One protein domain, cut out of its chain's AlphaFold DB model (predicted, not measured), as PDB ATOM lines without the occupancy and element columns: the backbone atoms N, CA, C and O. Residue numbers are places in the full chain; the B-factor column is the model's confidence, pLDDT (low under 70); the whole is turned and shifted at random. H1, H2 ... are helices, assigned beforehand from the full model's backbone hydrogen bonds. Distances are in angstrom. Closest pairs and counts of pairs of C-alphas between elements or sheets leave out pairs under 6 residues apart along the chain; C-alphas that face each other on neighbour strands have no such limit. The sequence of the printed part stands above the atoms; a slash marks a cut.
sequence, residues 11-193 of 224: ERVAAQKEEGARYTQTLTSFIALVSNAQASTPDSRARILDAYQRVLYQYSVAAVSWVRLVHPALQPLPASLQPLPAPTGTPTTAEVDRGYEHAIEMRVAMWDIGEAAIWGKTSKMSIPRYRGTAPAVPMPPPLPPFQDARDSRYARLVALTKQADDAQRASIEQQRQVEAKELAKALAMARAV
ATOM      1  N   GLU A  11     164.262 208.289 216.252       89.38
ATOM      2  CA  GLU A  11     165.529 208.953 215.917       89.38
ATOM      3  C   GLU A  11     166.719 207.983 215.914       89.38
ATOM      4  O   GLU A  11     167.545 208.015 215.007       89.38
ATOM      5  N   ARG A  12     166.786 207.054 216.878       90.38
ATOM      6  CA  ARG A  12     167.863 206.048 216.939       90.38
ATOM      7  C   ARG A  12     167.738 205.006 215.839       90.38
ATOM      8  O   ARG A  12     168.749 204.529 215.334       90.38
ATOM      9  N   VAL A  13     166.508 204.653 215.466       92.06
ATOM     10  CA  VAL A  13     166.253 203.757 214.329       92.06
ATOM     11  C   VAL A  13     166.693 204.425 213.027       92.06
ATOM     12  O   VAL A  13     167.341 203.780 212.205       92.06
ATOM     13  N   ALA A  14     166.365 205.705 212.840       92.38
ATOM     14  CA  ALA A  14     166.783 206.474 211.672       92.38
ATOM     15  C   ALA A  14     168.313 206.594 211.595       92.38
ATOM     16  O   ALA A  14     168.887 206.231 210.572       92.38
ATOM     17  N   ALA A  15     168.968 206.978 212.696       92.31
ATOM     18  CA  ALA A  15     170.424 207.067 212.774       92.31
ATOM     19  C   ALA A  15     171.102 205.724 212.458       92.31
ATOM     20  O   ALA A  15     172.023 205.665 211.651       92.31
ATOM     21  N   GLN A  16     170.602 204.614 213.015       94.81
ATOM     22  CA  GLN A  16     171.159 203.287 212.738       94.81
ATOM     23  C   GLN A  16     171.043 202.899 211.262       94.81
ATOM     24  O   GLN A  16     171.978 202.315 210.712       94.81
ATOM     25  N   LYS A  17     169.924 203.232 210.612       94.44
ATOM     26  CA  LYS A  17     169.747 202.997 209.175       94.44
ATOM     27  C   LYS A  17     170.685 203.858 208.338       94.44
ATOM     28  O   LYS A  17     171.278 203.339 207.398       94.44
ATOM     29  N   GLU A  18     170.825 205.138 208.675       96.25
ATOM     30  CA  GLU A  18     171.702 206.064 207.956       96.25
ATOM     31  C   GLU A  18     173.170 205.637 208.062       96.25
ATOM     32  O   GLU A  18     173.840 205.483 207.040       96.25
ATOM     33  N   GLU A  19     173.656 205.358 209.273       96.81
ATOM     34  CA  GLU A  19     175.044 204.933 209.475       96.81
ATOM     35  C   GLU A  19     175.314 203.551 208.861       96.81
ATOM     36  O   GLU A  19     176.359 203.327 208.248       96.81
ATOM     37  N   GLY A  20     174.344 202.631 208.924       96.19
ATOM     38  CA  GLY A  20     174.428 201.348 208.224       96.19
ATOM     39  C   GLY A  20     174.501 201.503 206.699       96.19
ATOM     40  O   GLY A  20     175.289 200.814 206.040       96.19
ATOM     41  N   ALA A  21     173.726 202.428 206.126       96.81
ATOM     42  CA  ALA A  21     173.754 202.727 204.696       96.81
ATOM     43  C   ALA A  21     175.088 203.363 204.278       96.81
ATOM     44  O   ALA A  21     175.692 202.929 203.296       96.81
ATOM     45  N   ARG A  22     175.592 204.324 205.063       97.44
ATOM     46  CA  ARG A  22     176.889 204.974 204.836       97.44
ATOM     47  C   ARG A  22     178.039 203.968 204.877       97.44
ATOM     48  O   ARG A  22     178.904 203.983 203.997       97.44
ATOM     49  N   TYR A  23     178.023 203.050 205.844       98.12
ATOM     50  CA  TYR A  23     178.992 201.958 205.900       98.12
ATOM     51  C   TYR A  23     178.903 201.052 204.666       98.12
ATOM     52  O   TYR A  23     179.915 200.804 204.013       98.12
ATOM     53  N   THR A  24     177.698 200.613 204.296       97.44
ATOM     54  CA  THR A  24     177.489 199.729 203.136       97.44
ATOM     55  C   THR A  24     177.982 200.368 201.838       97.44
ATOM     56  O   THR A  24     178.651 199.715 201.033       97.44
ATOM     57  N   GLN A  25     177.709 201.662 201.650       97.62
ATOM     58  CA  GLN A  25     178.209 202.430 200.513       97.62
ATOM     59  C   GLN A  25     179.741 202.482 200.512       97.62
ATOM     60  O   GLN A  25     180.361 202.172 199.497       97.62
ATOM     61  N   THR A  26     180.353 202.801 201.656       97.56
ATOM     62  CA  THR A  26     181.815 202.871 201.808       97.56
ATOM     63  C   THR A  26     182.478 201.528 201.494       97.56
ATOM     64  O   THR A  26     183.448 201.478 200.738       97.56
ATOM     65  N   LEU A  27     181.924 200.429 202.013       96.94
ATOM     66  CA  LEU A  27     182.408 199.076 201.751       96.94
ATOM     67  C   LEU A  27     182.297 198.709 200.267       96.94
ATOM     68  O   LEU A  27     183.245 198.187 199.685       96.94
ATOM     69  N   THR A  28     181.164 199.018 199.638       95.50
ATOM     70  CA  THR A  28     180.941 198.744 198.210       95.50
ATOM     71  C   THR A  28     181.937 199.511 197.340       95.50
ATOM     72  O   THR A  28     182.549 198.932 196.442       95.50
ATOM     73  N   SER A  29     182.165 200.795 197.636       94.50
ATOM     74  CA  SER A  29     183.165 201.607 196.938       94.50
ATOM     75  C   SER A  29     184.583 201.068 197.123       94.50
ATOM     76  O   SER A  29     185.352 201.042 196.165       94.50
ATOM     77  N   PHE A  30     184.926 200.595 198.324       93.75
ATOM     78  CA  PHE A  30     186.218 199.963 198.583       93.75
ATOM     79  C   PHE A  30     186.403 198.668 197.779       93.75
ATOM     80  O   PHE A  30     187.436 198.493 197.136       93.75
ATOM     81  N   ILE A  31     185.402 197.784 197.758       91.12
ATOM     82  CA  ILE A  31     185.461 196.534 196.983       91.12
ATOM     83  C   ILE A  31     185.654 196.842 195.492       91.12
ATOM     84  O   ILE A  31     186.500 196.227 194.837       91.12
ATOM     85  N   ALA A  32     184.928 197.831 194.963       88.94
ATOM     86  CA  ALA A  32     185.086 198.280 193.582       88.94
ATOM     87  C   ALA A  32     186.488 198.854 193.312       88.94
ATOM     88  O   ALA A  32     187.084 198.555 192.277       88.94
ATOM     89  N   LEU A  33     187.042 199.638 194.243       89.31
ATOM     90  CA  LEU A  33     188.402 200.171 194.142       89.31
ATOM     91  C   LEU A  33     189.439 199.046 194.060       89.31
ATOM     92  O   LEU A  33     190.269 199.061 193.158       89.31
ATOM     93  N   VAL A  34     189.386 198.073 194.973       86.56
ATOM     94  CA  VAL A  34     190.353 196.962 195.014       86.56
ATOM     95  C   VAL A  34     190.235 196.071 193.781       86.56
ATOM     96  O   VAL A  34     191.250 195.635 193.252       86.56
ATOM     97  N   SER A  35     189.016 195.846 193.287       82.19
ATOM     98  CA  SER A  35     188.780 195.026 192.090       82.19
ATOM     99  C   SER A  35     189.341 195.667 190.814       82.19
ATOM    100  O   SER A  35     189.782 194.960 189.913       82.19
ATOM    101  N   ASN A  36     189.339 197.003 190.739       77.75
ATOM    102  CA  ASN A  36     189.788 197.759 189.565       77.75
ATOM    103  C   ASN A  36     191.251 198.217 189.649       77.75
ATOM    104  O   ASN A  36     191.833 198.631 188.645       77.75
ATOM    105  N   ALA A  37     191.850 198.203 190.836       67.94
ATOM    106  CA  ALA A  37     193.215 198.659 191.026       67.94
ATOM    107  C   ALA A  37     194.220 197.589 190.583       67.94
ATOM    108  O   ALA A  37     194.256 196.481 191.117       67.94
ATOM    109  N   GLN A  38     195.136 197.955 189.683       60.94
ATOM    110  CA  GLN A  38     196.405 197.241 189.581       60.94
ATOM    111  C   GLN A  38     197.203 197.540 190.860       60.94
ATOM    112  O   GLN A  38     197.710 198.648 191.052       60.94
ATOM    113  N   ALA A  39     197.289 196.559 191.760       59.59
ATOM    114  CA  ALA A  39     197.967 196.631 193.062       59.59
ATOM    115  C   ALA A  39     199.484 196.942 192.994       59.59
ATOM    116  O   ALA A  39     200.164 196.950 194.016       59.59
ATOM    117  N   SER A  40     200.026 197.174 191.796       58.69
ATOM    118  CA  SER A  40     201.457 197.178 191.499       58.69
ATOM    119  C   SER A  40     202.146 198.542 191.635       58.69
ATOM    120  O   SER A  40     203.360 198.600 191.455       58.69
ATOM    121  N   THR A  41     201.429 199.640 191.918       61.75
ATOM    122  CA  THR A  41     202.034 200.980 192.057       61.75
ATOM    123  C   THR A  41     201.951 201.506 193.500       61.75
ATOM    124  O   THR A  41     200.957 201.278 194.190       61.75
ATOM    125  N   PRO A  42     202.967 202.238 193.999       65.12
ATOM    126  CA  PRO A  42     202.921 202.844 195.336       65.12
ATOM    127  C   PRO A  42     201.695 203.746 195.560       65.12
ATOM    128  O   PRO A  42     201.089 203.713 196.632       65.12
ATOM    129  N   ASP A  43     201.278 204.480 194.524       69.94
ATOM    130  CA  ASP A  43     200.092 205.339 194.563       69.94
ATOM    131  C   ASP A  43     198.789 204.539 194.694       69.94
ATOM    132  O   ASP A  43     197.860 204.980 195.377       69.94
ATOM    133  N   SER A  44     198.700 203.345 194.090       80.69
ATOM    134  CA  SER A  44     197.530 202.476 194.264       80.69
ATOM    135  C   SER A  44     197.491 201.861 195.663       80.69
ATOM    136  O   SER A  44     196.414 201.769 196.259       80.69
ATOM    137  N   ARG A  45     198.658 201.553 196.248       85.81
ATOM    138  CA  ARG A  45     198.761 201.074 197.633       85.81
ATOM    139  C   ARG A  45     198.269 202.106 198.646       85.81
ATOM    140  O   ARG A  45     197.424 201.776 199.475       85.81
ATOM    141  N   ALA A  46     198.762 203.343 198.576       87.25
ATOM    142  CA  ALA A  46     198.358 204.402 199.504       87.25
ATOM    143  C   ALA A  46     196.847 204.689 199.428       87.25
ATOM    144  O   ALA A  46     196.187 204.801 200.460       87.25
ATOM    145  N   ARG A  47     196.282 204.724 198.213       89.56
ATOM    146  CA  ARG A  47     194.836 204.915 197.996       89.56
ATOM    147  C   ARG A  47     193.994 203.791 198.589       89.56
ATOM    148  O   ARG A  47     192.949 204.058 199.174       89.56
ATOM    149  N   ILE A  48     194.428 202.542 198.439       90.75
ATOM    150  CA  ILE A  48     193.698 201.396 198.986       90.75
ATOM    151  C   ILE A  48     193.787 201.364 200.518       90.75
ATOM    152  O   ILE A  48     192.786 201.049 201.159       90.75
ATOM    153  N   LEU A  49     194.927 201.729 201.116       91.88
ATOM    154  CA  LEU A  49     195.047 201.834 202.574       91.88
ATOM    155  C   LEU A  49     194.155 202.951 203.143       91.88
ATOM    156  O   LEU A  49     193.440 202.704 204.113       91.88
ATOM    157  N   ASP A  50     194.127 204.137 202.520       92.81
ATOM    158  CA  ASP A  50     193.210 205.228 202.901       92.81
ATOM    159  C   ASP A  50     191.741 204.787 202.803       92.81
ATOM    160  O   ASP A  50     190.973 204.917 203.760       92.81
ATOM    161  N   ALA A  51     191.356 204.180 201.677       93.75
ATOM    162  CA  ALA A  51     189.998 203.687 201.481       93.75
ATOM    163  C   ALA A  51     189.617 202.620 202.518       93.75
ATOM    164  O   ALA A  51     188.505 202.637 203.045       93.75
ATOM    165  N   TYR A  52     190.537 201.715 202.856       95.44
ATOM    166  CA  TYR A  52     190.280 200.686 203.852       95.44
ATOM    167  C   TYR A  52     190.163 201.254 205.273       95.44
ATOM    168  O   TYR A  52     189.264 200.864 206.014       95.44
ATOM    169  N   GLN A  53     190.986 202.236 205.652       95.94
ATOM    170  CA  GLN A  53     190.831 202.921 206.940       95.94
ATOM    171  C   GLN A  53     189.457 203.597 207.058       95.94
ATOM    172  O   GLN A  53     188.839 203.552 208.124       95.94
ATOM    173  N   ARG A  54     188.924 204.158 205.962       96.44
ATOM    174  CA  ARG A  54     187.548 204.688 205.931       96.44
ATOM    175  C   ARG A  54     186.503 203.595 206.146       96.44
ATOM    176  O   ARG A  54     185.544 203.839 206.873       96.44
ATOM    177  N   VAL A  55     186.684 202.407 205.561       97.50
ATOM    178  CA  VAL A  55     185.804 201.248 205.808       97.50
ATOM    179  C   VAL A  55     185.796 200.893 207.293       97.50
ATOM    180  O   VAL A  55     184.719 200.779 207.873       97.50
ATOM    181  N   LEU A  56     186.970 200.776 207.921       97.75
ATOM    182  CA  LEU A  56     187.085 200.458 209.348       97.75
ATOM    183  C   LEU A  56     186.417 201.521 210.229       97.75
ATOM    184  O   LEU A  56     185.640 201.190 211.125       97.75
ATOM    185  N   TYR A  57     186.663 202.802 209.948       97.81
ATOM    186  CA  TYR A  57     186.025 203.904 210.665       97.81
ATOM    187  C   TYR A  57     184.495 203.842 210.553       97.81
ATOM    188  O   TYR A  57     183.807 203.822 211.574       97.81
ATOM    189  N   GLN A  58     183.958 203.743 209.334       98.06
ATOM    190  CA  GLN A  58     182.510 203.695 209.109       98.06
ATOM    191  C   GLN A  58     181.871 202.439 209.713       98.06
ATOM    192  O   GLN A  58     180.770 202.516 210.257       98.06
ATOM    193  N   TYR A  59     182.574 201.300 209.695       98.44
ATOM    194  CA  TYR A  59     182.148 200.100 210.411       98.44
ATOM    195  C   TYR A  59     181.998 200.379 211.909       98.44
ATOM    196  O   TYR A  59     180.961 200.060 212.487       98.44
ATOM    197  N   SER A  60     182.991 201.028 212.528       98.19
ATOM    198  CA  SER A  60     182.957 201.334 213.961       98.19
ATOM    199  C   SER A  60     181.796 202.268 214.340       98.19
ATOM    200  O   SER A  60     181.124 202.053 215.350       98.19
ATOM    201  N   VAL A  61     181.482 203.253 213.494       97.69
ATOM    202  CA  VAL A  61     180.338 204.157 213.695       97.69
ATOM    203  C   VAL A  61     179.016 203.394 213.581       97.69
ATOM    204  O   VAL A  61     178.162 203.494 214.468       97.69
ATOM    205  N   ALA A  62     178.859 202.573 212.538       97.81
ATOM    206  CA  ALA A  62     177.663 201.758 212.338       97.81
ATOM    207  C   ALA A  62     177.462 200.735 213.473       97.81
ATOM    208  O   ALA A  62     176.339 200.547 213.948       97.81
ATOM    209  N   ALA A  63     178.548 200.121 213.951       97.38
ATOM    210  CA  ALA A  63     178.565 199.202 215.086       97.38
ATOM    211  C   ALA A  63     178.059 199.873 216.370       97.38
ATOM    212  O   ALA A  63     177.125 199.382 217.009       97.38
ATOM    213  N   VAL A  64     178.608 201.041 216.713       96.38
ATOM    214  CA  VAL A  64     178.171 201.820 217.882       96.38
ATOM    215  C   VAL A  64     176.713 202.250 217.753       96.38
ATOM    216  O   VAL A  64     175.959 202.161 218.725       96.38
ATOM    217  N   SER A  65     176.283 202.691 216.567       95.56
ATOM    218  CA  SER A  65     174.886 203.073 216.343       95.56
ATOM    219  C   SER A  65     173.934 201.892 216.531       95.56
ATOM    220  O   SER A  65     172.859 202.056 217.110       95.56
ATOM    221  N   TRP A  66     174.326 200.697 216.081       95.44
ATOM    222  CA  TRP A  66     173.557 199.476 216.294       95.44
ATOM    223  C   TRP A  66     173.475 199.119 217.784       95.44
ATOM    224  O   TRP A  66     172.377 198.904 218.298       95.44
ATOM    225  N   VAL A  67     174.601 199.158 218.509       94.00
ATOM    226  CA  VAL A  67     174.638 198.888 219.958       94.00
ATOM    227  C   VAL A  67     173.753 199.866 220.725       94.00
ATOM    228  O   VAL A  67     172.956 199.447 221.558       94.00
ATOM    229  N   ARG A  68     173.831 201.166 220.427       92.44
ATOM    230  CA  ARG A  68     173.009 202.192 221.091       92.44
ATOM    231  C   ARG A  68     171.517 202.043 220.806       92.44
ATOM    232  O   ARG A  68     170.700 202.498 221.608       92.44
ATOM    233  N   LEU A  69     171.152 201.426 219.684       92.12
ATOM    234  CA  LEU A  69     169.764 201.112 219.378       92.12
ATOM    235  C   LEU A  69     169.259 199.926 220.213       92.12
ATOM    236  O   LEU A  69     168.171 200.013 220.783       92.12
ATOM    237  N   VAL A  70     170.032 198.839 220.301       91.00
ATOM    238  CA  VAL A  70     169.596 197.603 220.983       91.00
ATOM    239  C   VAL A  70     169.826 197.622 222.495       91.00
ATOM    240  O   VAL A  70     169.041 197.046 223.242       91.00
ATOM    241  N   HIS A  71     170.861 198.322 222.957       90.25
ATOM    242  CA  HIS A  71     171.228 198.458 224.362       90.25
ATOM    243  C   HIS A  71     171.555 199.926 224.701       90.25
ATOM    244  O   HIS A  71     172.702 200.296 224.951       90.25
ATOM    245  N   PRO A  72     170.534 200.796 224.760       87.56
ATOM    246  CA  PRO A  72     170.740 202.235 224.931       87.56
ATOM    247  C   PRO A  72     171.305 202.650 226.293       87.56
ATOM    248  O   PRO A  72     171.859 203.738 226.418       87.56
ATOM    249  N   ALA A  73     171.140 201.799 227.306       87.56
ATOM    250  CA  ALA A  73     171.645 202.024 228.655       87.56
ATOM    251  C   ALA A  73     173.140 201.692 228.812       87.56
ATOM    252  O   ALA A  73     173.687 201.922 229.886       87.56
ATOM    253  N   LEU A  74     173.805 201.157 227.778       87.31
ATOM    254  CA  LEU A  74     175.228 200.827 227.830       87.31
ATOM    255  C   LEU A  74     176.080 202.099 227.740       87.31
ATOM    256  O   LEU A  74     176.530 202.490 226.660       87.31
ATOM    257  N   GLN A  75     176.261 202.769 228.879       84.06
ATOM    258  CA  GLN A  75     177.138 203.928 229.016       84.06
ATOM    259  C   GLN A  75     177.953 203.862 230.323       84.06
ATOM    260  O   GLN A  75     177.368 203.616 231.379       84.06
ATOM    261  N   PRO A  76     179.277 204.122 230.275       88.56
ATOM    262  CA  PRO A  76     180.081 204.339 229.066       88.56
ATOM    263  C   PRO A  76     180.209 203.058 228.218       88.56
ATOM    264  O   PRO A  76     179.989 201.952 228.706       88.56
ATOM    265  N   LEU A  77     180.554 203.206 226.934       90.75
ATOM    266  CA  LEU A  77     180.851 202.048 226.085       90.75
ATOM    267  C   LEU A  77     182.155 201.377 226.558       90.75
ATOM    268  O   LEU A  77     183.121 202.092 226.856       90.75
ATOM    269  N   PRO A  78     182.222 200.033 226.610       91.88
ATOM    270  CA  PRO A  78     183.469 199.332 226.901       91.88
ATOM    271  C   PRO A  78     184.512 199.605 225.810       91.88
ATOM    272  O   PRO A  78     184.162 200.000 224.697       91.88
ATOM    273  N   ALA A  79     185.791 199.370 226.118       93.50
ATOM    274  CA  ALA A  79     186.905 199.634 225.202       93.50
ATOM    275  C   ALA A  79     186.707 198.977 223.824       93.50
ATOM    276  O   ALA A  79     186.850 199.653 222.812       93.50
ATOM    277  N   SER A  80     186.253 197.722 223.796       92.94
ATOM    278  CA  SER A  80     185.956 196.959 222.574       92.94
ATOM    279  C   SER A  80     184.814 197.522 221.725       92.94
ATOM    280  O   SER A  80     184.580 197.030 220.633       92.94
ATOM    281  N   LEU A  81     184.074 198.524 222.210       95.12
ATOM    282  CA  LEU A  81     182.995 199.208 221.489       95.12
ATOM    283  C   LEU A  81     183.252 200.711 221.346       95.12
ATOM    284  O   LEU A  81     182.353 201.452 220.950       95.12
ATOM    285  N   GLN A  82     184.457 201.182 221.660       95.94
ATOM    286  CA  GLN A  82     184.832 202.554 221.348       95.94
ATOM    287  C   GLN A  82     184.974 202.706 219.826       95.94
ATOM    288  O   GLN A  82     185.536 201.823 219.176       95.94
ATOM    289  N   PRO A  83     184.447 203.783 219.221       94.94
ATOM    290  CA  PRO A  83     184.616 204.017 217.795       94.94
ATOM    291  C   PRO A  83     186.094 204.258 217.466       94.94
ATOM    292  O   PRO A  83     186.840 204.821 218.271       94.94
ATOM    293  N   LEU A  84     186.508 203.858 216.264       96.44
ATOM    294  CA  LEU A  84     187.841 204.178 215.765       96.44
ATOM    295  C   LEU A  84     187.965 205.694 215.545       96.44
ATOM    296  O   LEU A  84     186.970 206.353 215.221       96.44
ATOM    297  N   PRO A  85     189.172 206.269 215.693       93.62
ATOM    298  CA  PRO A  85     189.389 207.673 215.388       93.62
ATOM    299  C   PRO A  85     189.082 207.958 213.916       93.62
ATOM    300  O   PRO A  85     189.286 207.110 213.041       93.62
ATOM    301  N   ALA A  86     188.606 209.174 213.645       92.75
ATOM    302  CA  ALA A  86     188.406 209.629 212.278       92.75
ATOM    303  C   ALA A  86     189.737 209.555 211.498       92.75
ATOM    304  O   ALA A  86     190.777 209.913 212.058       92.75
ATOM    305  N   PRO A  87     189.730 209.112 210.228       90.19
ATOM    306  CA  PRO A  87     190.937 209.043 209.412       90.19
ATOM    307  C   PRO A  87     191.619 210.412 209.289       90.19
ATOM    308  O   PRO A  87     191.006 211.378 208.833       90.19
ATOM    309  N   THR A  88     192.895 210.488 209.669       84.88
ATOM    310  CA  THR A  88     193.732 211.684 209.514       84.88
ATOM    311  C   THR A  88     195.008 211.320 208.761       84.88
ATOM    312  O   THR A  88     195.891 210.673 209.319       84.88
ATOM    313  N   GLY A  89     195.119 211.757 207.507       84.62
ATOM    314  CA  GLY A  89     196.287 211.484 206.662       84.62
ATOM    315  C   GLY A  89     196.326 210.065 206.088       84.62
ATOM    316  O   GLY A  89     195.359 209.315 206.182       84.62
ATOM    317  N   THR A  90     197.448 209.721 205.452       85.69
ATOM    318  CA  THR A  90     197.642 208.410 204.819       85.69
ATOM    319  C   THR A  90     198.007 207.364 205.872       85.69
ATOM    320  O   THR A  90     199.060 207.500 206.501       85.69
ATOM    321  N   PRO A  91     197.204 206.304 206.051       90.12
ATOM    322  CA  PRO A  91     197.481 205.289 207.054       90.12
ATOM    323  C   PRO A  91     198.617 204.354 206.635       90.12
ATOM    324  O   PRO A  91     198.802 204.011 205.464       90.12
ATOM    325  N   THR A  92     199.345 203.873 207.632       89.38
ATOM    326  CA  THR A  92     200.296 202.769 207.509       89.38
ATOM    327  C   THR A  92     199.578 201.418 207.565       89.38
ATOM    328  O   THR A  92     198.491 201.285 208.128       89.38
ATOM    329  N   THR A  93     200.218 200.364 207.043       88.69
ATOM    330  CA  THR A  93     199.698 198.989 207.163       88.69
ATOM    331  C   THR A  93     199.479 198.588 208.628       88.69
ATOM    332  O   THR A  93     198.434 198.047 208.958       88.69
ATOM    333  N   ALA A  94     200.390 198.949 209.538       89.44
ATOM    334  CA  ALA A  94     200.260 198.609 210.957       89.44
ATOM    335  C   ALA A  94     199.098 199.336 211.669       89.44
ATOM    336  O   ALA A  94     198.560 198.836 212.656       89.44
ATOM    337  N   GLU A  95     198.717 200.534 211.222       91.81
ATOM    338  CA  GLU A  95     197.523 201.224 211.733       91.81
ATOM    339  C   GLU A  95     196.245 200.558 211.239       91.81
ATOM    340  O   GLU A  95     195.315 200.369 212.021       91.81
ATOM    341  N   VAL A  96     196.233 200.149 209.973       92.44
ATOM    342  CA  VAL A  96     195.135 199.390 209.381       92.44
ATOM    343  C   VAL A  96     194.949 198.034 210.076       92.44
ATOM    344  O   VAL A  96     193.820 197.694 210.422       92.44
ATOM    345  N   ASP A  97     196.030 197.302 210.349       93.06
ATOM    346  CA  ASP A  97     195.978 196.005 211.040       93.06
ATOM    347  C   ASP A  97     195.384 196.138 212.443       93.06
ATOM    348  O   ASP A  97     194.468 195.405 212.806       93.06
ATOM    349  N   ARG A  98     195.852 197.128 213.216       93.69
ATOM    350  CA  ARG A  98     195.308 197.420 214.553       93.69
ATOM    351  C   ARG A  98     193.842 197.837 214.495       93.69
ATOM    352  O   ARG A  98     193.049 197.408 215.327       93.69
ATOM    353  N   GLY A  99     193.471 198.653 213.509       95.56
ATOM    354  CA  GLY A  99     192.076 199.023 213.287       95.56
ATOM    355  C   GLY A  99     191.201 197.814 212.944       95.56
ATOM    356  O   GLY A  99     190.050 197.754 213.369       95.56
ATOM    357  N   TYR A 100     191.745 196.832 212.221       96.75
ATOM    358  CA  TYR A 100     191.040 195.593 211.907       96.75
ATOM    359  C   TYR A 100     190.901 194.664 213.117       96.75
ATOM    360  O   TYR A 100     189.809 194.147 213.337       96.75
ATOM    361  N   GLU A 101     191.945 194.494 213.938       96.31
ATOM    362  CA  GLU A 101     191.830 193.761 215.213       96.31
ATOM    363  C   GLU A 101     190.711 194.353 216.077       96.31
ATOM    364  O   GLU A 101     189.827 193.627 216.533       96.31
ATOM    365  N   HIS A 102     190.675 195.681 216.204       97.44
ATOM    366  CA  HIS A 102     189.610 196.376 216.925       97.44
ATOM    367  C   HIS A 102     188.225 196.138 216.305       97.44
ATOM    368  O   HIS A 102     187.250 195.915 217.017       97.44
ATOM    369  N   ALA A 103     188.113 196.119 214.973       97.69
ATOM    370  CA  ALA A 103     186.855 195.789 214.304       97.69
ATOM    371  C   ALA A 103     186.380 194.352 214.612       97.69
ATOM    372  O   ALA A 103     185.174 194.125 214.738       97.69
ATOM    373  N   ILE A 104     187.297 193.391 214.785       97.31
ATOM    374  CA  ILE A 104     186.958 192.033 215.243       97.31
ATOM    375  C   ILE A 104     186.448 192.066 216.689       97.31
ATOM    376  O   ILE A 104     185.436 191.436 216.989       97.31
ATOM    377  N   GLU A 105     187.091 192.821 217.582       96.94
ATOM    378  CA  GLU A 105     186.629 192.970 218.969       96.94
ATOM    379  C   GLU A 105     185.221 193.576 219.039       96.94
ATOM    380  O   GLU A 105     184.355 193.053 219.748       96.94
ATOM    381  N   MET A 106     184.961 194.620 218.243       97.62
ATOM    382  CA  MET A 106     183.633 195.221 218.112       97.62
ATOM    383  C   MET A 106     182.607 194.196 217.638       97.62
ATOM    384  O   MET A 106     181.521 194.106 218.208       97.62
ATOM    385  N   ARG A 107     182.953 193.391 216.627       95.88
ATOM    386  CA  ARG A 107     182.086 192.330 216.106       95.88
ATOM    387  C   ARG A 107     181.717 191.319 217.190       95.88
ATOM    388  O   ARG A 107     180.543 190.971 217.308       95.88
ATOM    389  N   VAL A 108     182.696 190.843 217.959       95.00
ATOM    390  CA  VAL A 108     182.468 189.873 219.040       95.00
ATOM    391  C   VAL A 108     181.563 190.482 220.113       95.00
ATOM    392  O   VAL A 108     180.551 189.886 220.473       95.00
ATOM    393  N   ALA A 109     181.844 191.711 220.553       93.75
ATOM    394  CA  ALA A 109     181.017 192.395 221.546       93.75
ATOM    395  C   ALA A 109     179.580 192.644 221.048       93.75
ATOM    396  O   ALA A 109     178.614 192.469 221.791       93.75
ATOM    397  N   MET A 110     179.419 193.028 219.780       94.12
ATOM    398  CA  MET A 110     178.108 193.175 219.147       94.12
ATOM    399  C   MET A 110     177.343 191.858 219.090       94.12
ATOM    400  O   MET A 110     176.131 191.863 219.305       94.12
ATOM    401  N   TRP A 111     178.030 190.752 218.794       92.31
ATOM    402  CA  TRP A 111     177.422 189.430 218.780       92.31
ATOM    403  C   TRP A 111     176.841 189.091 220.148       92.31
ATOM    404  O   TRP A 111     175.636 188.867 220.240       92.31
ATOM    405  N   ASP A 112     177.642 189.185 221.210       90.12
ATOM    406  CA  ASP A 112     177.214 188.907 222.589       90.12
ATOM    407  C   ASP A 112     176.012 189.768 223.009       90.12
ATOM    408  O   ASP A 112     175.071 189.298 223.659       90.12
ATOM    409  N   ILE A 113     176.009 191.044 222.606       91.56
ATOM    410  CA  ILE A 113     174.874 191.942 222.834       91.56
ATOM    411  C   ILE A 113     173.646 191.480 222.049       91.56
ATOM    412  O   ILE A 113     172.542 191.466 222.595       91.56
ATOM    413  N   GLY A 114     173.819 191.099 220.785       89.88
ATOM    414  CA  GLY A 114     172.749 190.624 219.912       89.88
ATOM    415  C   GLY A 114     172.116 189.329 220.388       89.88
ATOM    416  O   GLY A 114     170.893 189.211 220.370       89.88
ATOM    417  N   GLU A 115     172.913 188.395 220.893       88.88
ATOM    418  CA  GLU A 115     172.409 187.148 221.461       88.88
ATOM    419  C   GLU A 115     171.438 187.397 222.618       88.88
ATOM    420  O   GLU A 115     170.388 186.757 222.723       88.88
ATOM    421  N   ALA A 116     171.749 188.370 223.470       88.12
ATOM    422  CA  ALA A 116     170.878 188.735 224.574       88.12
ATOM    423  C   ALA A 116     169.691 189.592 224.114       88.12
ATOM    424  O   ALA A 116     168.537 189.284 224.412       88.12
ATOM    425  N   ALA A 117     169.949 190.648 223.340       87.50
ATOM    426  CA  ALA A 117     168.929 191.612 222.946       87.50
ATOM    427  C   ALA A 117     167.903 191.026 221.963       87.50
ATOM    428  O   ALA A 117     166.719 191.350 222.056       87.50
ATOM    429  N   ILE A 118     168.327 190.174 221.027       83.31
ATOM    430  CA  ILE A 118     167.472 189.634 219.959       83.31
ATOM    431  C   ILE A 118     166.932 188.255 220.346       83.31
ATOM    432  O   ILE A 118     165.722 188.023 220.261       83.31
ATOM    433  N   TRP A 119     167.801 187.350 220.805       77.81
ATOM    434  CA  TRP A 119     167.409 185.971 221.124       77.81
ATOM    435  C   TRP A 119     167.022 185.758 222.588       77.81
ATOM    436  O   TRP A 119     166.479 184.710 222.926       77.81
ATOM    437  N   GLY A 120     167.228 186.752 223.456       77.81
ATOM    438  CA  GLY A 120     166.874 186.647 224.869       77.81
ATOM    439  C   GLY A 120     167.807 185.736 225.665       77.81
ATOM    440  O   GLY A 120     167.399 185.254 226.722       77.81
ATOM    441  N   LYS A 121     169.032 185.471 225.178       79.88
ATOM    442  CA  LYS A 121     170.023 184.709 225.948       79.88
ATOM    443  C   LYS A 121     170.415 185.472 227.216       79.88
ATOM    444  O   LYS A 121     170.533 186.697 227.222       79.88
ATOM    445  N   THR A 122     170.646 184.736 228.299       72.25
ATOM    446  CA  THR A 122     171.107 185.317 229.563       72.25
ATOM    447  C   THR A 122     172.488 185.939 229.371       72.25
ATOM    448  O   THR A 122     173.433 185.250 228.997       72.25
ATOM    449  N   SER A 123     172.618 187.231 229.665       74.62
ATOM    450  CA  SER A 123     173.890 187.956 229.618       74.62
ATOM    451  C   SER A 123     174.248 188.503 230.994       74.62
ATOM    452  O   SER A 123     173.381 188.975 231.731       74.62
ATOM    453  N   LYS A 124     175.547 188.498 231.318       72.94
ATOM    454  CA  LYS A 124     176.087 189.128 232.535       72.94
ATOM    455  C   LYS A 124     175.879 190.648 232.557       72.94
ATOM    456  O   LYS A 124     175.937 191.241 233.624       72.94
ATOM    457  N   MET A 125     175.631 191.262 231.399       70.38
ATOM    458  CA  MET A 125     175.402 192.705 231.249       70.38
ATOM    459  C   MET A 125     173.921 193.105 231.403       70.38
ATOM    460  O   MET A 125     173.580 194.257 231.161       70.38
ATOM    461  N   SER A 126     173.030 192.174 231.783       78.31
ATOM    462  CA  SER A 126     171.588 192.432 231.972       78.31
ATOM    463  C   SER A 126     170.936 193.147 230.780       78.31
ATOM    464  O   SER A 126     170.153 194.086 230.932       78.31
ATOM    465  N   ILE A 127     171.277 192.699 229.573       83.75
ATOM    466  CA  ILE A 127     170.855 193.336 228.326       83.75
ATOM    467  C   ILE A 127     169.347 193.117 228.127       83.75
ATOM    468  O   ILE A 127     168.896 191.968 228.107       83.75
ATOM    469  N   PRO A 128     168.545 194.187 227.982       81.69
ATOM    470  CA  PRO A 128     167.110 194.055 227.789       81.69
ATOM    471  C   PRO A 128     166.792 193.491 226.401       81.69
ATOM    472  O   PRO A 128     167.466 193.793 225.417       81.69
ATOM    473  N   ARG A 129     165.698 192.725 226.302       86.94
ATOM    474  CA  ARG A 129     165.195 192.260 225.006       86.94
ATOM    475  C   ARG A 129     164.729 193.451 224.171       86.94
ATOM    476  O   ARG A 129     163.855 194.213 224.593       86.94
ATOM    477  N   TYR A 130     165.278 193.578 222.974       87.25
ATOM    478  CA  TYR A 130     164.891 194.594 222.012       87.25
ATOM    479  C   TYR A 130     163.493 194.286 221.451       87.25
ATOM    480  O   TYR A 130     163.198 193.157 221.063       87.25
ATOM    481  N   ARG A 131     162.612 195.295 221.443       85.38
ATOM    482  CA  ARG A 131     161.185 195.145 221.088       85.38
ATOM    483  C   ARG A 131     160.795 195.749 219.734       85.38
ATOM    484  O   ARG A 131     159.615 195.770 219.404       85.38
ATOM    485  N   GLY A 132     161.751 196.284 218.979       85.38
ATOM    486  CA  GLY A 132     161.498 196.803 217.634       85.38
ATOM    487  C   GLY A 132     161.698 195.761 216.539       85.38
ATOM    488  O   GLY A 132     162.077 194.622 216.802       85.38
ATOM    489  N   THR A 133     161.540 196.189 215.287       84.50
ATOM    490  CA  THR A 133     162.007 195.421 214.126       84.50
ATOM    491  C   THR A 133     163.510 195.201 214.226       84.50
ATOM    492  O   THR A 133     164.245 196.171 214.442       84.50
ATOM    493  N   ALA A 134     163.949 193.946 214.078       81.81
ATOM    494  CA  ALA A 134     165.349 193.556 214.191       81.81
ATOM    495  C   ALA A 134     166.238 194.469 213.321       81.81
ATOM    496  O   ALA A 134     166.051 194.509 212.101       81.81
ATOM    497  N   PRO A 135     167.157 195.242 213.925       85.56
ATOM    498  CA  PRO A 135     167.997 196.157 213.175       85.56
ATOM    499  C   PRO A 135     169.057 195.383 212.401       85.56
ATOM    500  O   PRO A 135     169.607 194.395 212.895       85.56
ATOM    501  N   ALA A 136     169.369 195.858 211.197       87.81
ATOM    502  CA  ALA A 136     170.405 195.260 210.368       87.81
ATOM    503  C   ALA A 136     171.763 195.365 211.073       87.81
ATOM    504  O   ALA A 136     172.225 196.468 211.370       87.81
ATOM    505  N   VAL A 137     172.391 194.222 211.343       91.81
ATOM    506  CA  VAL A 137     173.745 194.167 211.901       91.81
ATOM    507  C   VAL A 137     174.736 194.540 210.789       91.81
ATOM    508  O   VAL A 137     174.673 193.934 209.717       91.81
ATOM    509  N   PRO A 138     175.637 195.518 210.998       93.94
ATOM    510  CA  PRO A 138     176.703 195.829 210.052       93.94
ATOM    511  C   PRO A 138     177.524 194.589 209.686       93.94
ATOM    512  O   PRO A 138     178.021 193.880 210.562       93.94
ATOM    513  N   MET A 139     177.689 194.346 208.385       93.81
ATOM    514  CA  MET A 139     178.546 193.269 207.884       93.81
ATOM    515  C   MET A 139     179.998 193.492 208.333       93.81
ATOM    516  O   MET A 139     180.472 194.623 208.229       93.81
ATOM    517  N   PRO A 140     180.732 192.466 208.795       94.44
ATOM    518  CA  PRO A 140     182.141 192.623 209.143       94.44
ATOM    519  C   PRO A 140     182.972 193.127 207.952       94.44
ATOM    520  O   PRO A 140     182.701 192.723 206.816       94.44
ATOM    521  N   PRO A 141     183.983 193.986 208.179       95.44
ATOM    522  CA  PRO A 141     184.889 194.396 207.117       95.44
ATOM    523  C   PRO A 141     185.703 193.190 206.604       95.44
ATOM    524  O   PRO A 141     185.995 192.266 207.372       95.44
ATOM    525  N   PRO A 142     186.092 193.174 205.314       93.81
ATOM    526  CA  PRO A 142     186.945 192.122 204.766       93.81
ATOM    527  C   PRO A 142     188.343 192.195 205.385       93.81
ATOM    528  O   PRO A 142     188.712 193.230 205.933       93.81
ATOM    529  N   LEU A 143     189.129 191.122 205.271       92.38
ATOM    530  CA  LEU A 143     190.538 191.126 205.680       92.38
ATOM    531  C   LEU A 143     191.306 192.285 205.018       92.38
ATOM    532  O   LEU A 143     190.981 192.645 203.878       92.38
ATOM    533  N   PRO A 144     192.306 192.881 205.694       88.94
ATOM    534  CA  PRO A 144     192.951 194.056 205.143       88.94
ATOM    535  C   PRO A 144     193.755 193.737 203.875       88.94
ATOM    536  O   PRO A 144     194.278 192.632 203.718       88.94
ATOM    537  N   PRO A 145     193.859 194.705 202.950       81.50
ATOM    538  CA  PRO A 145     194.522 194.505 201.668       81.50
ATOM    539  C   PRO A 145     196.056 194.461 201.794       81.50
ATOM    540  O   PRO A 145     196.639 194.982 202.743       81.50
ATOM    541  N   PHE A 146     196.711 193.900 200.769       73.31
ATOM    542  CA  PHE A 146     198.175 193.868 200.579       73.31
ATOM    543  C   PHE A 146     198.995 193.121 201.631       73.31
ATOM    544  O   PHE A 146     200.167 193.445 201.838       73.31
ATOM    545  N   GLN A 147     198.405 192.129 202.285       71.38
ATOM    546  CA  GLN A 147     199.132 191.332 203.261       71.38
ATOM    547  C   GLN A 147     199.768 190.101 202.617       71.38
ATOM    548  O   GLN A 147     199.148 189.413 201.805       71.38
ATOM    549  N   ASP A 148     201.022 189.840 202.976       72.69
ATOM    550  CA  ASP A 148     201.709 188.608 202.603       72.69
ATOM    551  C   ASP A 148     201.167 187.467 203.474       72.69
ATOM    552  O   ASP A 148     201.115 187.578 204.698       72.69
ATOM    553  N   ALA A 149     200.791 186.344 202.859       70.94
ATOM    554  CA  ALA A 149     200.350 185.142 203.570       70.94
ATOM    555  C   ALA A 149     201.411 184.591 204.543       70.94
ATOM    556  O   ALA A 149     201.081 183.829 205.451       70.94
ATOM    557  N   ARG A 150     202.682 184.961 204.351       77.81
ATOM    558  CA  ARG A 150     203.804 184.600 205.225       77.81
ATOM    559  C   ARG A 150     204.004 185.580 206.382       77.81
ATOM    560  O   ARG A 150     204.795 185.284 207.277       77.81
ATOM    561  N   ASP A 151     203.318 186.725 206.386       85.00
ATOM    562  CA  ASP A 151     203.392 187.675 207.491       85.00
ATOM    563  C   ASP A 151     202.643 187.121 208.710       85.00
ATOM    564  O   ASP A 151     201.431 186.895 208.692       85.00
ATOM    565  N   SER A 152     203.379 186.926 209.805       87.44
ATOM    566  CA  SER A 152     202.828 186.501 211.095       87.44
ATOM    567  C   SER A 152     201.703 187.406 211.614       87.44
ATOM    568  O   SER A 152     200.786 186.918 212.277       87.44
ATOM    569  N   ARG A 153     201.739 188.710 211.302       86.62
ATOM    570  CA  ARG A 153     200.684 189.658 211.679       86.62
ATOM    571  C   ARG A 153     199.413 189.367 210.905       86.62
ATOM    572  O   ARG A 153     198.363 189.220 211.520       86.62
ATOM    573  N   TYR A 154     199.517 189.164 209.594       89.25
ATOM    574  CA  TYR A 154     198.364 188.785 208.786       89.25
ATOM    575  C   TYR A 154     197.777 187.446 209.210       89.25
ATOM    576  O   TYR A 154     196.566 187.322 209.381       89.25
ATOM    577  N   ALA A 155     198.636 186.451 209.438       90.69
ATOM    578  CA  ALA A 155     198.217 185.136 209.900       90.69
ATOM    579  C   ALA A 155     197.428 185.227 211.217       90.69
ATOM    580  O   ALA A 155     196.423 184.534 211.385       90.69
ATOM    581  N   ARG A 156     197.830 186.128 212.123       92.25
ATOM    582  CA  ARG A 156     197.075 186.432 213.342       92.25
ATOM    583  C   ARG A 156     195.705 187.039 213.033       92.25
ATOM    584  O   ARG A 156     194.726 186.577 213.611       92.25
ATOM    585  N   LEU A 157     195.611 188.019 212.131       94.00
ATOM    586  CA  LEU A 157     194.319 188.607 211.741       94.00
ATOM    587  C   LEU A 157     193.379 187.549 211.154       94.00
ATOM    588  O   LEU A 157     192.225 187.458 211.559       94.00
ATOM    589  N   VAL A 158     193.890 186.697 210.261       94.06
ATOM    590  CA  VAL A 158     193.139 185.575 209.680       94.06
ATOM    591  C   VAL A 158     192.641 184.626 210.771       94.06
ATOM    592  O   VAL A 158     191.474 184.232 210.759       94.06
ATOM    593  N   ALA A 159     193.501 184.271 211.730       95.00
ATOM    594  CA  ALA A 159     193.138 183.393 212.837       95.00
ATOM    595  C   ALA A 159     192.050 184.006 213.734       95.00
ATOM    596  O   ALA A 159     191.090 183.315 214.071       95.00
ATOM    597  N   LEU A 160     192.159 185.295 214.073       95.94
ATOM    598  CA  LEU A 160     191.157 186.010 214.871       95.94
ATOM    599  C   LEU A 160     189.809 186.100 214.144       95.94
ATOM    600  O   LEU A 160     188.770 185.823 214.745       95.94
ATOM    601  N   THR A 161     189.813 186.416 212.846       96.06
ATOM    602  CA  THR A 161     188.588 186.446 212.032       96.06
ATOM    603  C   THR A 161     187.927 185.075 211.999       96.06
ATOM    604  O   THR A 161     186.733 184.960 212.276       96.06
ATOM    605  N   LYS A 162     188.714 184.020 211.752       96.12
ATOM    606  CA  LYS A 162     188.222 182.641 211.758       96.12
ATOM    607  C   LYS A 162     187.657 182.241 213.120       96.12
ATOM    608  O   LYS A 162     186.601 181.622 213.179       96.12
ATOM    609  N   GLN A 163     188.330 182.602 214.208       96.56
ATOM    610  CA  GLN A 163     187.860 182.318 215.561       96.56
ATOM    611  C   GLN A 163     186.505 182.987 215.834       96.56
ATOM    612  O   GLN A 163     185.609 182.341 216.379       96.56
ATOM    613  N   ALA A 164     186.333 184.248 215.426       94.94
ATOM    614  CA  ALA A 164     185.060 184.954 215.552       94.94
ATOM    615  C   ALA A 164     183.955 184.311 214.690       94.94
ATOM    616  O   ALA A 164     182.831 184.141 215.165       94.94
ATOM    617  N   ASP A 165     184.270 183.909 213.454       94.25
ATOM    618  CA  ASP A 165     183.339 183.203 212.562       94.25
ATOM    619  C   ASP A 165     182.885 181.861 213.146       94.25
ATOM    620  O   ASP A 165     181.686 181.572 213.195       94.25
ATOM    621  N   ASP A 166     183.835 181.045 213.605       95.94
ATOM    622  CA  ASP A 166     183.569 179.714 214.141       95.94
ATOM    623  C   ASP A 166     182.747 179.805 215.440       95.94
ATOM    624  O   ASP A 166     181.776 179.061 215.603       95.94
ATOM    625  N   ALA A 167     183.056 180.764 216.324       93.19
ATOM    626  CA  ALA A 167     182.287 181.011 217.545       93.19
ATOM    627  C   ALA A 167     180.845 181.450 217.243       93.19
ATOM    628  O   ALA A 167     179.887 180.895 217.791       93.19
ATOM    629  N   GLN A 168     180.674 182.398 216.318       91.50
ATOM    630  CA  GLN A 168     179.361 182.863 215.883       91.50
ATOM    631  C   GLN A 168     178.536 181.716 215.278       91.50
ATOM    632  O   GLN A 168     177.364 181.528 215.616       91.50
ATOM    633  N   ARG A 169     179.152 180.905 214.408       93.00
ATOM    634  CA  ARG A 169     178.506 179.755 213.765       93.00
ATOM    635  C   ARG A 169     178.083 178.694 214.776       93.00
ATOM    636  O   ARG A 169     176.955 178.209 214.701       93.00
ATOM    637  N   ALA A 170     178.964 178.358 215.716       91.69
ATOM    638  CA  ALA A 170     178.665 177.412 216.785       91.69
ATOM    639  C   ALA A 170     177.475 177.887 217.628       91.69
ATOM    640  O   ALA A 170     176.580 177.100 217.938       91.69
ATOM    641  N   SER A 171     177.415 179.186 217.930       88.56
ATOM    642  CA  SER A 171     176.326 179.736 218.731       88.56
ATOM    643  C   SER A 171     174.973 179.751 218.008       88.56
ATOM    644  O   SER A 171     173.935 179.474 218.619       88.56
ATOM    645  N   ILE A 172     174.971 180.012 216.694       88.81
ATOM    646  CA  ILE A 172     173.772 179.880 215.846       88.81
ATOM    647  C   ILE A 172     173.276 178.432 215.843       88.81
ATOM    648  O   ILE A 172     172.080 178.185 215.987       88.81
ATOM    649  N   GLU A 173     174.183 177.471 215.676       90.69
ATOM    650  CA  GLU A 173     173.826 176.053 215.649       90.69
ATOM    651  C   GLU A 173     173.241 175.598 216.993       90.69
ATOM    652  O   GLU A 173     172.195 174.950 217.034       90.69
ATOM    653  N   GLN A 174     173.836 176.029 218.107       87.50
ATOM    654  CA  GLN A 174     173.283 175.778 219.435       87.50
ATOM    655  C   GLN A 174     171.866 176.355 219.582       87.50
ATOM    656  O   GLN A 174     170.981 175.682 220.113       87.50
ATOM    657  N   GLN A 175     171.629 177.575 219.089       85.06
ATOM    658  CA  GLN A 175     170.311 178.209 219.141       85.06
ATOM    659  C   GLN A 175     169.266 177.411 218.347       85.06
ATOM    660  O   GLN A 175     168.176 177.151 218.856       85.06
ATOM    661  N   ARG A 176     169.619 176.939 217.145       87.88
ATOM    662  CA  ARG A 176     168.744 176.080 216.328       87.88
ATOM    663  C   ARG A 176     168.366 174.792 217.047       87.88
ATOM    664  O   ARG A 176     167.214 174.370 216.988       87.88
ATOM    665  N   GLN A 177     169.313 174.177 217.752       89.06
ATOM    666  CA  GLN A 177     169.047 172.963 218.522       89.06
ATOM    667  C   GLN A 177     168.113 173.217 219.710       89.06
ATOM    668  O   GLN A 177     167.259 172.377 220.000       89.06
ATOM    669  N   VAL A 178     168.248 174.357 220.396       86.88
ATOM    670  CA  VAL A 178     167.334 174.754 221.481       86.88
ATOM    671  C   VAL A 178     165.925 174.979 220.938       86.88
ATOM    672  O   VAL A 178     164.973 174.406 221.464       86.88
ATOM    673  N   GLU A 179     165.787 175.731 219.847       85.69
ATOM    674  CA  GLU A 179     164.493 175.987 219.205       85.69
ATOM    675  C   GLU A 179     163.829 174.698 218.707       85.69
ATOM    676  O   GLU A 179     162.636 174.491 218.931       85.69
ATOM    677  N   ALA A 180     164.599 173.784 218.109       88.75
ATOM    678  CA  ALA A 180     164.096 172.483 217.680       88.75
ATOM    679  C   ALA A 180     163.596 171.631 218.859       88.75
ATOM    680  O   ALA A 180     162.552 170.983 218.751       88.75
ATOM    681  N   LYS A 181     164.304 171.643 219.997       89.75
ATOM    682  CA  LYS A 181     163.884 170.934 221.218       89.75
ATOM    683  C   LYS A 181     162.610 171.524 221.813       89.75
ATOM    684  O   LYS A 181     161.710 170.764 222.165       89.75
ATOM    685  N   GLU A 182     162.511 172.849 221.902       87.75
ATOM    686  CA  GLU A 182     161.308 173.518 222.410       87.75
ATOM    687  C   GLU A 182     160.106 173.289 221.488       87.75
ATOM    688  O   GLU A 182     159.018 172.976 221.970       87.75
ATOM    689  N   LEU A 183     160.301 173.323 220.165       89.94
ATOM    690  CA  LEU A 183     159.253 172.973 219.206       89.94
ATOM    691  C   LEU A 183     158.812 171.512 219.358       89.94
ATOM    692  O   LEU A 183     157.615 171.232 219.412       89.94
ATOM    693  N   ALA A 184     159.756 170.574 219.471       89.50
ATOM    694  CA  ALA A 184     159.443 169.163 219.682       89.50
ATOM    695  C   ALA A 184     158.673 168.940 220.994       89.50
ATOM    696  O   ALA A 184     157.699 168.187 221.017       89.50
ATOM    697  N   LYS A 185     159.057 169.636 222.070       89.44
ATOM    698  CA  LYS A 185     158.359 169.612 223.360       89.44
ATOM    699  C   LYS A 185     156.951 170.197 223.255       89.44
ATOM    700  O   LYS A 185     156.015 169.580 223.756       89.44
ATOM    701  N   ALA A 186     156.779 171.330 222.575       85.69
ATOM    702  CA  ALA A 186     155.472 171.943 222.345       85.69
ATOM    703  C   ALA A 186     154.548 171.023 221.529       85.69
ATOM    704  O   ALA A 186     153.385 170.843 221.886       85.69
ATOM    705  N   LEU A 187     155.072 170.374 220.485       87.19
ATOM    706  CA  LEU A 187     154.331 169.384 219.699       87.19
ATOM    707  C   LEU A 187     153.979 168.137 220.523       87.19
ATOM    708  O   LEU A 187     152.868 167.623 220.404       87.19
ATOM    709  N   ALA A 188     154.890 167.656 221.372       85.50
ATOM    710  CA  ALA A 188     154.621 166.542 222.278       85.50
ATOM    711  C   ALA A 188     153.539 166.898 223.308       85.50
ATOM    712  O   ALA A 188     152.626 166.107 223.522       85.50
ATOM    713  N   MET A 189     153.586 168.102 223.888       79.25
ATOM    714  CA  MET A 189     152.548 168.609 224.791       79.25
ATOM    715  C   MET A 189     151.198 168.735 224.085       79.25
ATOM    716  O   MET A 189     150.207 168.253 224.619       79.25
ATOM    717  N   ALA A 190     151.155 169.296 222.873       76.94
ATOM    718  CA  ALA A 190     149.927 169.406 222.085       76.94
ATOM    719  C   ALA A 190     149.306 168.035 221.766       76.94
ATOM    720  O   ALA A 190     148.088 167.898 221.767       76.94
ATOM    721  N   ARG A 191     150.136 167.005 221.542       73.69
ATOM    722  CA  ARG A 191     149.687 165.613 221.369       73.69
ATOM    723  C   ARG A 191     149.265 164.942 222.679       73.69
ATOM    724  O   ARG A 191     148.480 164.003 222.641       73.69
ATOM    725  N   ALA A 192     149.797 165.396 223.812       69.88
ATOM    726  CA  ALA A 192     149.503 164.867 225.140       69.88
ATOM    727  C   ALA A 192     148.273 165.512 225.802       69.88
ATOM    728  O   ALA A 192     147.838 165.019 226.840       69.88
ATOM    729  N   VAL A 193     147.700 166.582 225.230       63.44
ATOM    730  CA  VAL A 193     146.394 167.098 225.663       63.44
ATOM    731  C   VAL A 193     145.325 166.091 225.216       63.44
ATOM    732  O   VAL A 193     145.110 165.945 224.010       63.44
TER     733      VAL A 193
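AT A GLANCE: This is residues 11 to 193 of the 224 residues of an uncharacterized protein of Burkholderia cenocepacia (strain MC0-3) (UniProt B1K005). Four long helices lie nearly aligned in a curved layer, each packed on the next, and the far part of the longest, H4, sticks out as an arm at residues 176 to 192. H1 and H2 form a hairpin, H3 and H4 run the same way as H2, and the long links before H3 and H4 fold back along the helices. The printed part has 183 residues, with H1, H2, H3 and H4 in that order, no named strand, and the class all helix. It is only just loose, close to compact, with a radius of gyration of the C-alphas of 19.4 A, and its elongated outline spans 73 by 39 by 29 A.

IN THESE COORDINATES: H1, residues 11 to 36, begins with C-alpha 11 at (165.529, 208.953, 215.917) and is 37.5 A long from first to last C-alpha. H2, residues 42 to 70, measures 42.4 A, and H3, residues 93 to 117, measures 35.4 A. H4, residues 152 to 192, measures 59.2 A and ends with C-alpha 192 at (149.503, 164.867, 225.140).

HOW THE PARTS SIT: H1 touches H2 at a shallow tilt of 21 degrees, opposite ways; the closest C-alphas, of Glu 19 and Ala 62, are 5.0 A apart. H2 touches H3 at a shallow tilt of 20 degrees, the same way, closest at the C-alphas of Gln 53 and Val 96, 6.1 A. H3 touches H4, with residues 153 to 168 of H4 alone, at a shallow tilt of 11 degrees, the same way; the closest C-alphas, of Val 108 and Ala 164, are 6.6 A apart. H1 is apart from H3 and H4, and H2 from H4. In H1, H2, H3 and H4 every O i to N i+4 pair is within hydrogen-bond range.

THE WHOLE: The two C-alphas farthest apart, those of Pro 42 and Val 193, are 73.4 A apart. Without residues 176 to 193, which stand free, the body spans 50 by 34 by 26 A. The printed part has no cut; the link from H1 to H2 is tight, and those from H2 to H3, 22 residues, and H3 to H4, 34 residues, are long. The mean pLDDT of the printed part is 88.8, with residues 37 to 43 and 192 to 193 under 70.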